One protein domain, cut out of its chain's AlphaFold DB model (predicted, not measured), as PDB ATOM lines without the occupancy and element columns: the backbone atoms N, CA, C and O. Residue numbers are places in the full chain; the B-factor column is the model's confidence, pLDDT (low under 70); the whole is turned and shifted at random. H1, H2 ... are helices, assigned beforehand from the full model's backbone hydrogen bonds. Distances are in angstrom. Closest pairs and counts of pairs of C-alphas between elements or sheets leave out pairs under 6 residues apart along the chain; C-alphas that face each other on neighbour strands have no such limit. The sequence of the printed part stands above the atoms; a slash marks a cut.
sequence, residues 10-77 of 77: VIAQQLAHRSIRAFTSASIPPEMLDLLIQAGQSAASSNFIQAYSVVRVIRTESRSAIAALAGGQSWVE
ATOM      1  N   VAL A  10     183.633 221.784 285.986       94.25
ATOM      2  CA  VAL A  10     183.351 222.499 287.241       94.25
ATOM      3  C   VAL A  10     184.013 221.797 288.427       94.25
ATOM      4  O   VAL A  10     184.710 222.443 289.208       94.25
ATOM      5  N   ILE A  11     183.860 220.471 288.532       93.31
ATOM      6  CA  ILE A  11     184.483 219.680 289.607       93.31
ATOM      7  C   ILE A  11     186.010 219.759 289.501       93.31
ATOM      8  O   ILE A  11     186.692 219.965 290.506       93.31
ATOM      9  N   ALA A  12     186.557 219.648 288.288       92.38
ATOM     10  CA  ALA A  12     187.994 219.763 288.061       92.38
ATOM     11  C   ALA A  12     188.543 221.118 288.543       92.38
ATOM     12  O   ALA A  12     189.550 221.147 289.252       92.38
ATOM     13  N   GLN A  13     187.851 222.217 288.226       94.38
ATOM     14  CA  GLN A  13     188.245 223.561 288.649       94.38
ATOM     15  C   GLN A  13     188.163 223.742 290.171       94.38
ATOM     16  O   GLN A  13     189.083 224.289 290.780       94.38
ATOM     17  N   GLN A  14     187.101 223.242 290.809       94.81
ATOM     18  CA  GLN A  14     186.948 223.297 292.267       94.81
ATOM     19  C   GLN A  14     188.079 222.546 292.989       94.81
ATOM     20  O   GLN A  14     188.665 223.073 293.932       94.81
ATOM     21  N   LEU A  15     188.450 221.350 292.517       93.56
ATOM     22  CA  LEU A  15     189.533 220.547 293.107       93.56
ATOM     23  C   LEU A  15     190.937 221.120 292.831       93.56
ATOM     24  O   LEU A  15     191.889 220.863 293.580       93.56
ATOM     25  N   ALA A  16     191.081 221.910 291.767       95.31
ATOM     26  CA  ALA A  16     192.315 222.616 291.443       95.31
ATOM     27  C   ALA A  16     192.521 223.902 292.268       95.31
ATOM     28  O   ALA A  16     193.614 224.464 292.225       95.31
ATOM     29  N   HIS A  17     191.524 224.351 293.044       97.38
ATOM     30  CA  HIS A  17     191.575 225.615 293.786       97.38
ATOM     31  C   HIS A  17     192.824 225.743 294.670       97.38
ATOM     32  O   HIS A  17     193.146 224.856 295.463       97.38
ATOM     33  N   ARG A  18     193.498 226.891 294.582       98.25
ATOM     34  CA  ARG A  18     194.549 227.330 295.506       98.25
ATOM     35  C   ARG A  18     194.334 228.810 295.809       98.25
ATOM     36  O   ARG A  18     193.980 229.573 294.913       98.25
ATOM     37  N   SER A  19     194.579 229.225 297.049       98.12
ATOM     38  CA  SER A  19     194.584 230.650 297.391       98.12
ATOM     39  C   SER A  19     195.833 231.318 296.815       98.12
ATOM     40  O   SER A  19     196.951 230.900 297.119       98.12
ATOM     41  N   ILE A  20     195.644 232.365 296.015       98.00
ATOM     42  CA  ILE A  20     196.727 233.125 295.382       98.00
ATOM     43  C   ILE A  20     196.997 234.396 296.190       98.00
ATOM     44  O   ILE A  20     196.065 235.054 296.643       98.00
ATOM     45  N   ARG A  21     198.279 234.709 296.400       97.88
ATOM     46  CA  ARG A  21     198.760 235.866 297.187       97.88
ATOM     47  C   ARG A  21     199.870 236.656 296.485       97.88
ATOM     48  O   ARG A  21     200.510 237.503 297.092       97.88
ATOM     49  N   ALA A  22     200.116 236.349 295.217       97.62
ATOM     50  CA  ALA A  22     201.052 237.056 294.360       97.62
ATOM     51  C   ALA A  22     200.332 237.333 293.039       97.62
ATOM     52  O   ALA A  22     199.849 236.402 292.395       97.62
ATOM     53  N   PHE A  23     200.227 238.608 292.673       97.06
ATOM     54  CA  PHE A  23     199.456 239.073 291.524       97.06
ATOM     55  C   PHE A  23     200.335 239.905 290.597       97.06
ATOM     56  O   PHE A  23     201.336 240.484 291.014       97.06
ATOM     57  N   THR A  24     199.957 239.953 289.323       97.31
ATOM     58  CA  THR A  24     200.577 240.870 288.363       97.31
ATOM     59  C   THR A  24     199.947 242.259 288.487       97.31
ATOM     60  O   THR A  24     198.923 242.427 289.146       97.31
ATOM     61  N   SER A  25     200.516 243.254 287.806       95.06
ATOM     62  CA  SER A  25     199.921 244.592 287.692       95.06
ATOM     63  C   SER A  25     198.774 244.671 286.674       95.06
ATOM     64  O   SER A  25     198.288 245.766 286.393       95.06
ATOM     65  N   ALA A  26     198.366 243.548 286.069       96.56
ATOM     66  CA  ALA A  26     197.278 243.527 285.101       96.56
ATOM     67  C   ALA A  26     195.942 243.840 285.788       96.56
ATOM     68  O   ALA A  26     195.590 243.236 286.804       96.56
ATOM     69  N   SER A  27     195.183 244.774 285.218       93.75
ATOM     70  CA  SER A  27     193.838 245.086 285.690       93.75
ATOM     71  C   SER A  27     192.841 243.997 285.287       93.75
ATOM     72  O   SER A  27     192.997 243.315 284.274       93.75
ATOM     73  N   ILE A  28     191.782 243.848 286.086       95.44
ATOM     74  CA  ILE A  28     190.639 243.000 285.735       95.44
ATOM     75  C   ILE A  28     189.776 243.762 284.714       95.44
ATOM     76  O   ILE A  28     189.389 244.899 285.011       95.44
ATOM     77  N   PRO A  29     189.448 243.168 283.550       96.81
ATOM     78  CA  PRO A  29     188.532 243.780 282.593       96.81
ATOM     79  C   PRO A  29     187.148 244.039 283.220       96.81
ATOM     80  O   PRO A  29     186.667 243.185 283.973       96.81
ATOM     81  N   PRO A  30     186.489 245.179 282.943       96.06
ATOM     82  CA  PRO A  30     185.176 245.493 283.513       96.06
ATOM     83  C   PRO A  30     184.131 244.389 283.296       96.06
ATOM     84  O   PRO A  30     183.468 243.975 284.241       96.06
ATOM     85  N   GLU A  31     184.068 243.833 282.088       97.75
ATOM     86  CA  GLU A  31     183.141 242.766 281.713       97.75
ATOM     87  C   GLU A  31     183.363 241.470 282.507       97.75
ATOM     88  O   GLU A  31     182.417 240.744 282.815       97.75
ATOM     89  N   MET A  32     184.612 241.195 282.894       97.94
ATOM     90  CA  MET A  32     184.944 240.057 283.746       97.94
ATOM     91  C   MET A  32     184.442 240.293 285.171       97.94
ATOM     92  O   MET A  32     183.880 239.389 285.784       97.94
ATOM     93  N   LEU A  33     184.624 241.504 285.706       96.75
ATOM     94  CA  LEU A  33     184.131 241.850 287.036       96.75
ATOM     95  C   LEU A  33     182.601 241.734 287.110       96.75
ATOM     96  O   LEU A  33     182.088 241.146 288.062       96.75
ATOM     97  N   ASP A  34     181.891 242.229 286.098       97.62
ATOM     98  CA  ASP A  34     180.431 242.145 286.025       97.62
ATOM     99  C   ASP A  34     179.949 240.689 285.997       97.62
ATOM    100  O   ASP A  34     179.022 240.324 286.723       97.62
ATOM    101  N   LEU A  35     180.617 239.834 285.215       98.44
ATOM    102  CA  LEU A  35     180.319 238.403 285.161       98.44
ATOM    103  C   LEU A  35     180.526 237.722 286.523       98.44
ATOM    104  O   LEU A  35     179.697 236.917 286.947       98.44
ATOM    105  N   LEU A  36     181.612 238.050 287.231       97.88
ATOM    106  CA  LEU A  36     181.897 237.501 288.560       97.88
ATOM    107  C   LEU A  36     180.849 237.929 289.594       97.88
ATOM    108  O   LEU A  36     180.434 237.113 290.420       97.88
ATOM    109  N   ILE A  37     180.392 239.183 289.536       97.50
ATOM    110  CA  ILE A  37     179.324 239.689 290.407       97.50
ATOM    111  C   ILE A  37     178.015 238.942 290.126       97.50
ATOM    112  O   ILE A  37     177.392 238.453 291.067       97.50
ATOM    113  N   GLN A  38     177.633 238.774 288.856       98.00
ATOM    114  CA  GLN A  38     176.428 238.027 288.470       98.00
ATOM    115  C   GLN A  38     176.484 236.556 288.904       98.00
ATOM    116  O   GLN A  38     175.497 236.008 289.406       98.00
ATOM    117  N   ALA A  39     177.646 235.913 288.762       97.75
ATOM    118  CA  ALA A  39     177.854 234.546 289.229       97.75
ATOM    119  C   ALA A  39     177.669 234.440 290.753       97.75
ATOM    120  O   ALA A  39     176.984 233.535 291.227       97.75
ATOM    121  N   GLY A  40     178.217 235.394 291.518       96.38
ATOM    122  CA  GLY A  40     178.010 235.480 292.966       96.38
ATOM    123  C   GLY A  40     176.546 235.715 293.341       96.38
ATOM    124  O   GLY A  40     176.035 235.072 294.257       96.38
ATOM    125  N   GLN A  41     175.846 236.572 292.595       97.12
ATOM    126  CA  GLN A  41     174.428 236.862 292.814       97.12
ATOM    127  C   GLN A  41     173.501 235.675 292.549       97.12
ATOM    128  O   GLN A  41     172.428 235.585 293.138       97.12
ATOM    129  N   SER A  42     173.938 234.747 291.700       97.12
ATOM    130  CA  SER A  42     173.198 233.533 291.357       97.12
ATOM    131  C   SER A  42     173.253 232.455 292.451       97.12
ATOM    132  O   SER A  42     172.603 231.416 292.326       97.12
ATOM    133  N   ALA A  43     174.029 232.664 293.521       96.94
ATOM    134  CA  ALA A  43     174.088 231.737 294.643       96.94
ATOM    135  C   ALA A  43     172.765 231.711 295.431       96.94
ATOM    136  O   ALA A  43     172.082 232.725 295.589       96.94
ATOM    137  N   ALA A  44     172.416 230.542 295.976       97.06
ATOM    138  CA  ALA A  44     171.261 230.415 296.857       97.06
ATOM    139  C   ALA A  44     171.389 231.367 298.059       97.06
ATOM    140  O   ALA A  44     172.451 231.472 298.673       97.06
ATOM    141  N   SER A  45     170.293 232.036 298.418       97.25
ATOM    142  CA  SER A  45     170.222 232.896 299.600       97.25
ATOM    143  C   SER A  45     169.066 232.464 300.494       97.25
ATOM    144  O   SER A  45     168.006 232.064 300.004       97.25
ATOM    145  N   SER A  46     169.271 232.516 301.811       96.81
ATOM    146  CA  SER A  46     168.248 232.128 302.785       96.81
ATOM    147  C   SER A  46     166.965 232.911 302.535       96.81
ATOM    148  O   SER A  46     166.985 234.137 302.533       96.81
ATOM    149  N   ASN A  47     165.852 232.216 302.308       96.88
ATOM    150  CA  ASN A  47     164.551 232.835 302.035       96.88
ATOM    151  C   ASN A  47     164.559 233.851 300.871       96.88
ATOM    152  O   ASN A  47     163.742 234.766 300.859       96.88
ATOM    153  N   PHE A  48     165.483 233.716 299.911       94.75
ATOM    154  CA  PHE A  48     165.617 234.609 298.750       94.75
ATOM    155  C   PHE A  48     165.893 236.093 299.088       94.75
ATOM    156  O   PHE A  48     165.742 236.974 298.246       94.75
ATOM    157  N   ILE A  49     166.336 236.387 300.315       96.62
ATOM    158  CA  ILE A  49     166.451 237.769 300.812       96.62
ATOM    159  C   ILE A  49     167.663 238.532 300.270       96.62
ATOM    160  O   ILE A  49     167.699 239.750 300.390       96.62
ATOM    161  N   GLN A  50     168.671 237.830 299.736       96.38
ATOM    162  CA  GLN A  50     169.900 238.442 299.206       96.38
ATOM    163  C   GLN A  50     170.596 239.389 300.210       96.38
ATOM    164  O   GLN A  50     171.055 240.471 299.858       96.38
ATOM    165  N   ALA A  51     170.680 238.976 301.481       95.94
ATOM    166  CA  ALA A  51     171.228 239.778 302.581       95.94
ATOM    167  C   ALA A  51     172.769 239.828 302.573       95.94
ATOM    168  O   ALA A  51     173.430 239.382 303.509       95.94
ATOM    169  N   TYR A  52     173.345 240.357 301.501       95.50
ATOM    170  CA  TYR A  52     174.772 240.630 301.382       95.50
ATOM    171  C   TYR A  52     175.002 241.910 300.578       95.50
ATOM    172  O   TYR A  52     174.134 242.412 299.867       95.50
ATOM    173  N   SER A  53     176.197 242.470 300.700       96.94
ATOM    174  CA  SER A  53     176.641 243.604 299.895       96.94
ATOM    175  C   SER A  53     178.106 243.415 299.541       96.94
ATOM    176  O   SER A  53     178.878 242.883 300.338       96.94
ATOM    177  N   VAL A  54     178.486 243.852 298.343       96.50
ATOM    178  CA  VAL A  54     179.872 243.835 297.869       96.50
ATOM    179  C   VAL A  54     180.316 245.275 297.668       96.50
ATOM    180  O   VAL A  54     179.669 246.032 296.947       96.50
ATOM    181  N   VAL A  55     181.426 245.658 298.297       97.12
ATOM    182  CA  VAL A  55     182.012 246.996 298.165       97.12
ATOM    183  C   VAL A  55     183.314 246.886 297.384       97.12
ATOM    184  O   VAL A  55     184.291 246.310 297.859       97.12
ATOM    185  N   ARG A  56     183.343 247.454 296.176       95.94
ATOM    186  CA  ARG A  56     184.560 247.532 295.364       95.94
ATOM    187  C   ARG A  56     185.418 248.711 295.822       95.94
ATOM    188  O   ARG A  56     185.069 249.867 295.586       95.94
ATOM    189  N   VAL A  57     186.567 248.422 296.423       96.81
ATOM    190  CA  VAL A  57     187.532 249.440 296.859       96.81
ATOM    191  C   VAL A  57     188.576 249.652 295.765       96.81
ATOM    192  O   VAL A  57     189.392 248.775 295.507       96.81
ATOM    193  N   ILE A  58     188.540 250.813 295.107       94.62
ATOM    194  CA  ILE A  58     189.466 251.155 294.008       94.62
ATOM    195  C   ILE A  58     190.522 252.192 294.394       94.62
ATOM    196  O   ILE A  58     191.520 252.336 293.696       94.62
ATOM    197  N   ARG A  59     190.289 252.939 295.478       97.06
ATOM    198  CA  ARG A  59     191.193 254.002 295.915       97.06
ATOM    199  C   ARG A  59     192.394 253.401 296.627       97.06
ATOM    200  O   ARG A  59     192.209 252.656 297.593       97.06
ATOM    201  N   THR A  60     193.592 253.743 296.174       96.19
ATOM    202  CA  THR A  60     194.846 253.204 296.708       96.19
ATOM    203  C   THR A  60     194.964 253.442 298.208       96.19
ATOM    204  O   THR A  60     195.201 252.495 298.948       96.19
ATOM    205  N   GLU A  61     194.662 254.650 298.695       97.62
ATOM    206  CA  GLU A  61     194.753 254.977 300.121       97.62
ATOM    207  C   GLU A  61     193.811 254.128 300.988       97.62
ATOM    208  O   GLU A  61     194.151 253.748 302.108       97.62
ATOM    209  N   SER A  62     192.639 253.772 300.451       98.19
ATOM    210  CA  SER A  62     191.691 252.896 301.143       98.19
ATOM    211  C   SER A  62     192.185 251.449 301.164       98.19
ATOM    212  O   SER A  62     192.041 250.772 302.179       98.19
ATOM    213  N   ARG A  63     192.793 250.969 300.072       97.88
ATOM    214  CA  ARG A  63     193.353 249.610 299.995       97.88
ATOM    215  C   ARG A  63     194.537 249.432 300.944       97.88
ATOM    216  O   ARG A  63     194.534 248.467 301.705       97.88
ATOM    217  N   SER A  64     195.470 250.387 300.984       97.88
ATOM    218  CA  SER A  64     196.611 250.350 301.910       97.88
ATOM    219  C   SER A  64     196.151 250.349 303.377       97.88
ATOM    220  O   SER A  64     196.666 249.582 304.191       97.88
ATOM    221  N   ALA A  65     195.123 251.137 303.723       98.19
ATOM    222  CA  ALA A  65     194.542 251.129 305.068       98.19
ATOM    223  C   ALA A  65     193.913 249.770 305.434       98.19
ATOM    224  O   ALA A  65     194.136 249.261 306.533       98.19
ATOM    225  N   ILE A  66     193.167 249.148 304.511       98.25
ATOM    226  CA  ILE A  66     192.588 247.812 304.723       98.25
ATOM    227  C   ILE A  66     193.693 246.760 304.864       98.25
ATOM    228  O   ILE A  66     193.595 245.913 305.747       98.25
ATOM    229  N   ALA A  67     194.755 246.818 304.055       98.19
ATOM    230  CA  ALA A  67     195.884 245.893 304.148       98.19
ATOM    231  C   ALA A  67     196.558 245.947 305.531       98.19
ATOM    232  O   ALA A  67     196.829 244.901 306.128       98.19
ATOM    233  N   ALA A  68     196.759 247.153 306.074       98.19
ATOM    234  CA  ALA A  68     197.286 247.352 307.423       98.19
ATOM    235  C   ALA A  68     196.356 246.760 308.497       98.19
ATOM    236  O   ALA A  68     196.805 245.978 309.336       98.19
ATOM    237  N   LEU A  69     195.052 247.059 308.428       98.25
ATOM    238  CA  LEU A  69     194.042 246.528 309.357       98.25
ATOM    239  C   LEU A  69     193.868 245.006 309.246       98.25
ATOM    240  O   LEU A  69     193.551 244.347 310.232       98.25
ATOM    241  N   ALA A  70     194.121 244.433 308.070       98.12
ATOM    242  CA  ALA A  70     194.091 242.997 307.821       98.12
ATOM    243  C   ALA A  70     195.368 242.270 308.293       98.12
ATOM    244  O   ALA A  70     195.572 241.111 307.935       98.12
ATOM    245  N   GLY A  71     196.239 242.912 309.080       97.75
ATOM    246  CA  GLY A  71     197.472 242.307 309.595       97.75
ATOM    247  C   GLY A  71     198.668 242.434 308.651       97.75
ATOM    248  O   GLY A  71     199.531 241.561 308.636       97.75
ATOM    249  N   GLY A  72     198.715 243.495 307.839       97.31
ATOM    250  CA  GLY A  72     199.826 243.757 306.918       97.31
ATOM    251  C   GLY A  72     199.864 242.817 305.710       97.31
ATOM    252  O   GLY A  72     200.935 242.531 305.180       97.31
ATOM    253  N   GLN A  73     198.708 242.305 305.278       97.62
ATOM    254  CA  GLN A  73     198.612 241.410 304.121       97.62
ATOM    255  C   GLN A  73     198.842 242.193 302.820       97.62
ATOM    256  O   GLN A  73     197.924 242.821 302.298       97.62
ATOM    257  N   SER A  74     200.059 242.132 302.274       95.75
ATOM    258  CA  SER A  74     200.478 242.922 301.101       95.75
ATOM    259  C   SER A  74     199.642 242.685 299.842       95.75
ATOM    260  O   SER A  74     199.496 243.579 299.022       95.75
ATOM    261  N   TRP A  75     199.039 241.506 299.691       96.81
ATOM    262  CA  TRP A  75     198.187 241.173 298.545       96.81
ATOM    263  C   TRP A  75     196.799 241.838 298.563       96.81
ATOM    264  O   TRP A  75     196.001 241.608 297.656       96.81
ATOM    265  N   VAL A  76     196.484 242.619 299.600       96.94
ATOM    266  CA  VAL A  76     195.255 243.423 299.695       96.94
ATOM    267  C   VAL A  76     195.426 244.806 299.043       96.94
ATOM    268  O   VAL A  76     194.448 245.360 298.522       96.94
ATOM    269  N   GLU A  77     196.653 245.337 299.034       90.19
ATOM    270  CA  GLU A  77     197.024 246.648 298.471       90.19
ATOM    271  C   GLU A  77     196.942 246.708 296.942       90.19
ATOM    272  O   GLU A  77     196.468 247.751 296.437       90.19
TER     273      GLU A  77
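Overview. This is residues 10 to 77 of the 77 residues of the protein "Nitroreductase" of Imhoffiella purpurea (UniProt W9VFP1). Three short helices, H1, H2 and H3, are set well apart on a loose, open chain, and no two of them touch. Long links wind between them; residues 10 to 19, with H1, stick out at one end, residues 43 to 49 make a loop sticking out beyond H2, and the last residues, 70 to 77, fold back beside H3. The printed part has 68 residues with three named helices in the order H1, H2, H3 and no named strand; the class is all helix, though the helices hold 29 of the 68 residues. The whole is loose, with a radius of gyration of the C-alphas of 15.1 A and spans of 36 by 30 by 26 A.

Along the chain. H1 covers residues 10 to 16 and begins with C-alpha 10 at (183.351, 222.499, 287.241). H2, the longest helix, covers residues 30 to 41 and measures 16.6 A from first to last C-alpha. H3 covers residues 60 to 69, measures 14.3 A and ends with C-alpha 69 at (194.042, 246.528, 309.357).

Arrangement. H1 is apart from H2 and from H3, and H2 is apart from H3. Residues 10 to 19, of which 10 to 16 belong to H1, stand free. Residues 24 to 36, of which 30 to 36 belong to H2, stand free too, as do residues 43 to 49. In H1, H2 and H3 every O i to N i+4 pair is within hydrogen-bond range.

Size, cuts and confidence. The two C-alphas farthest apart, those of Ser 25 and Asn 47, are 39.9 A apart. Both links are long, with 13 residues between H1 and H2 and 18 between H2 and H3. The printed part has no cut and ends at residue 77, the chain's last. The mean pLDDT of the printed part is 96.6, and no printed residue is under 70.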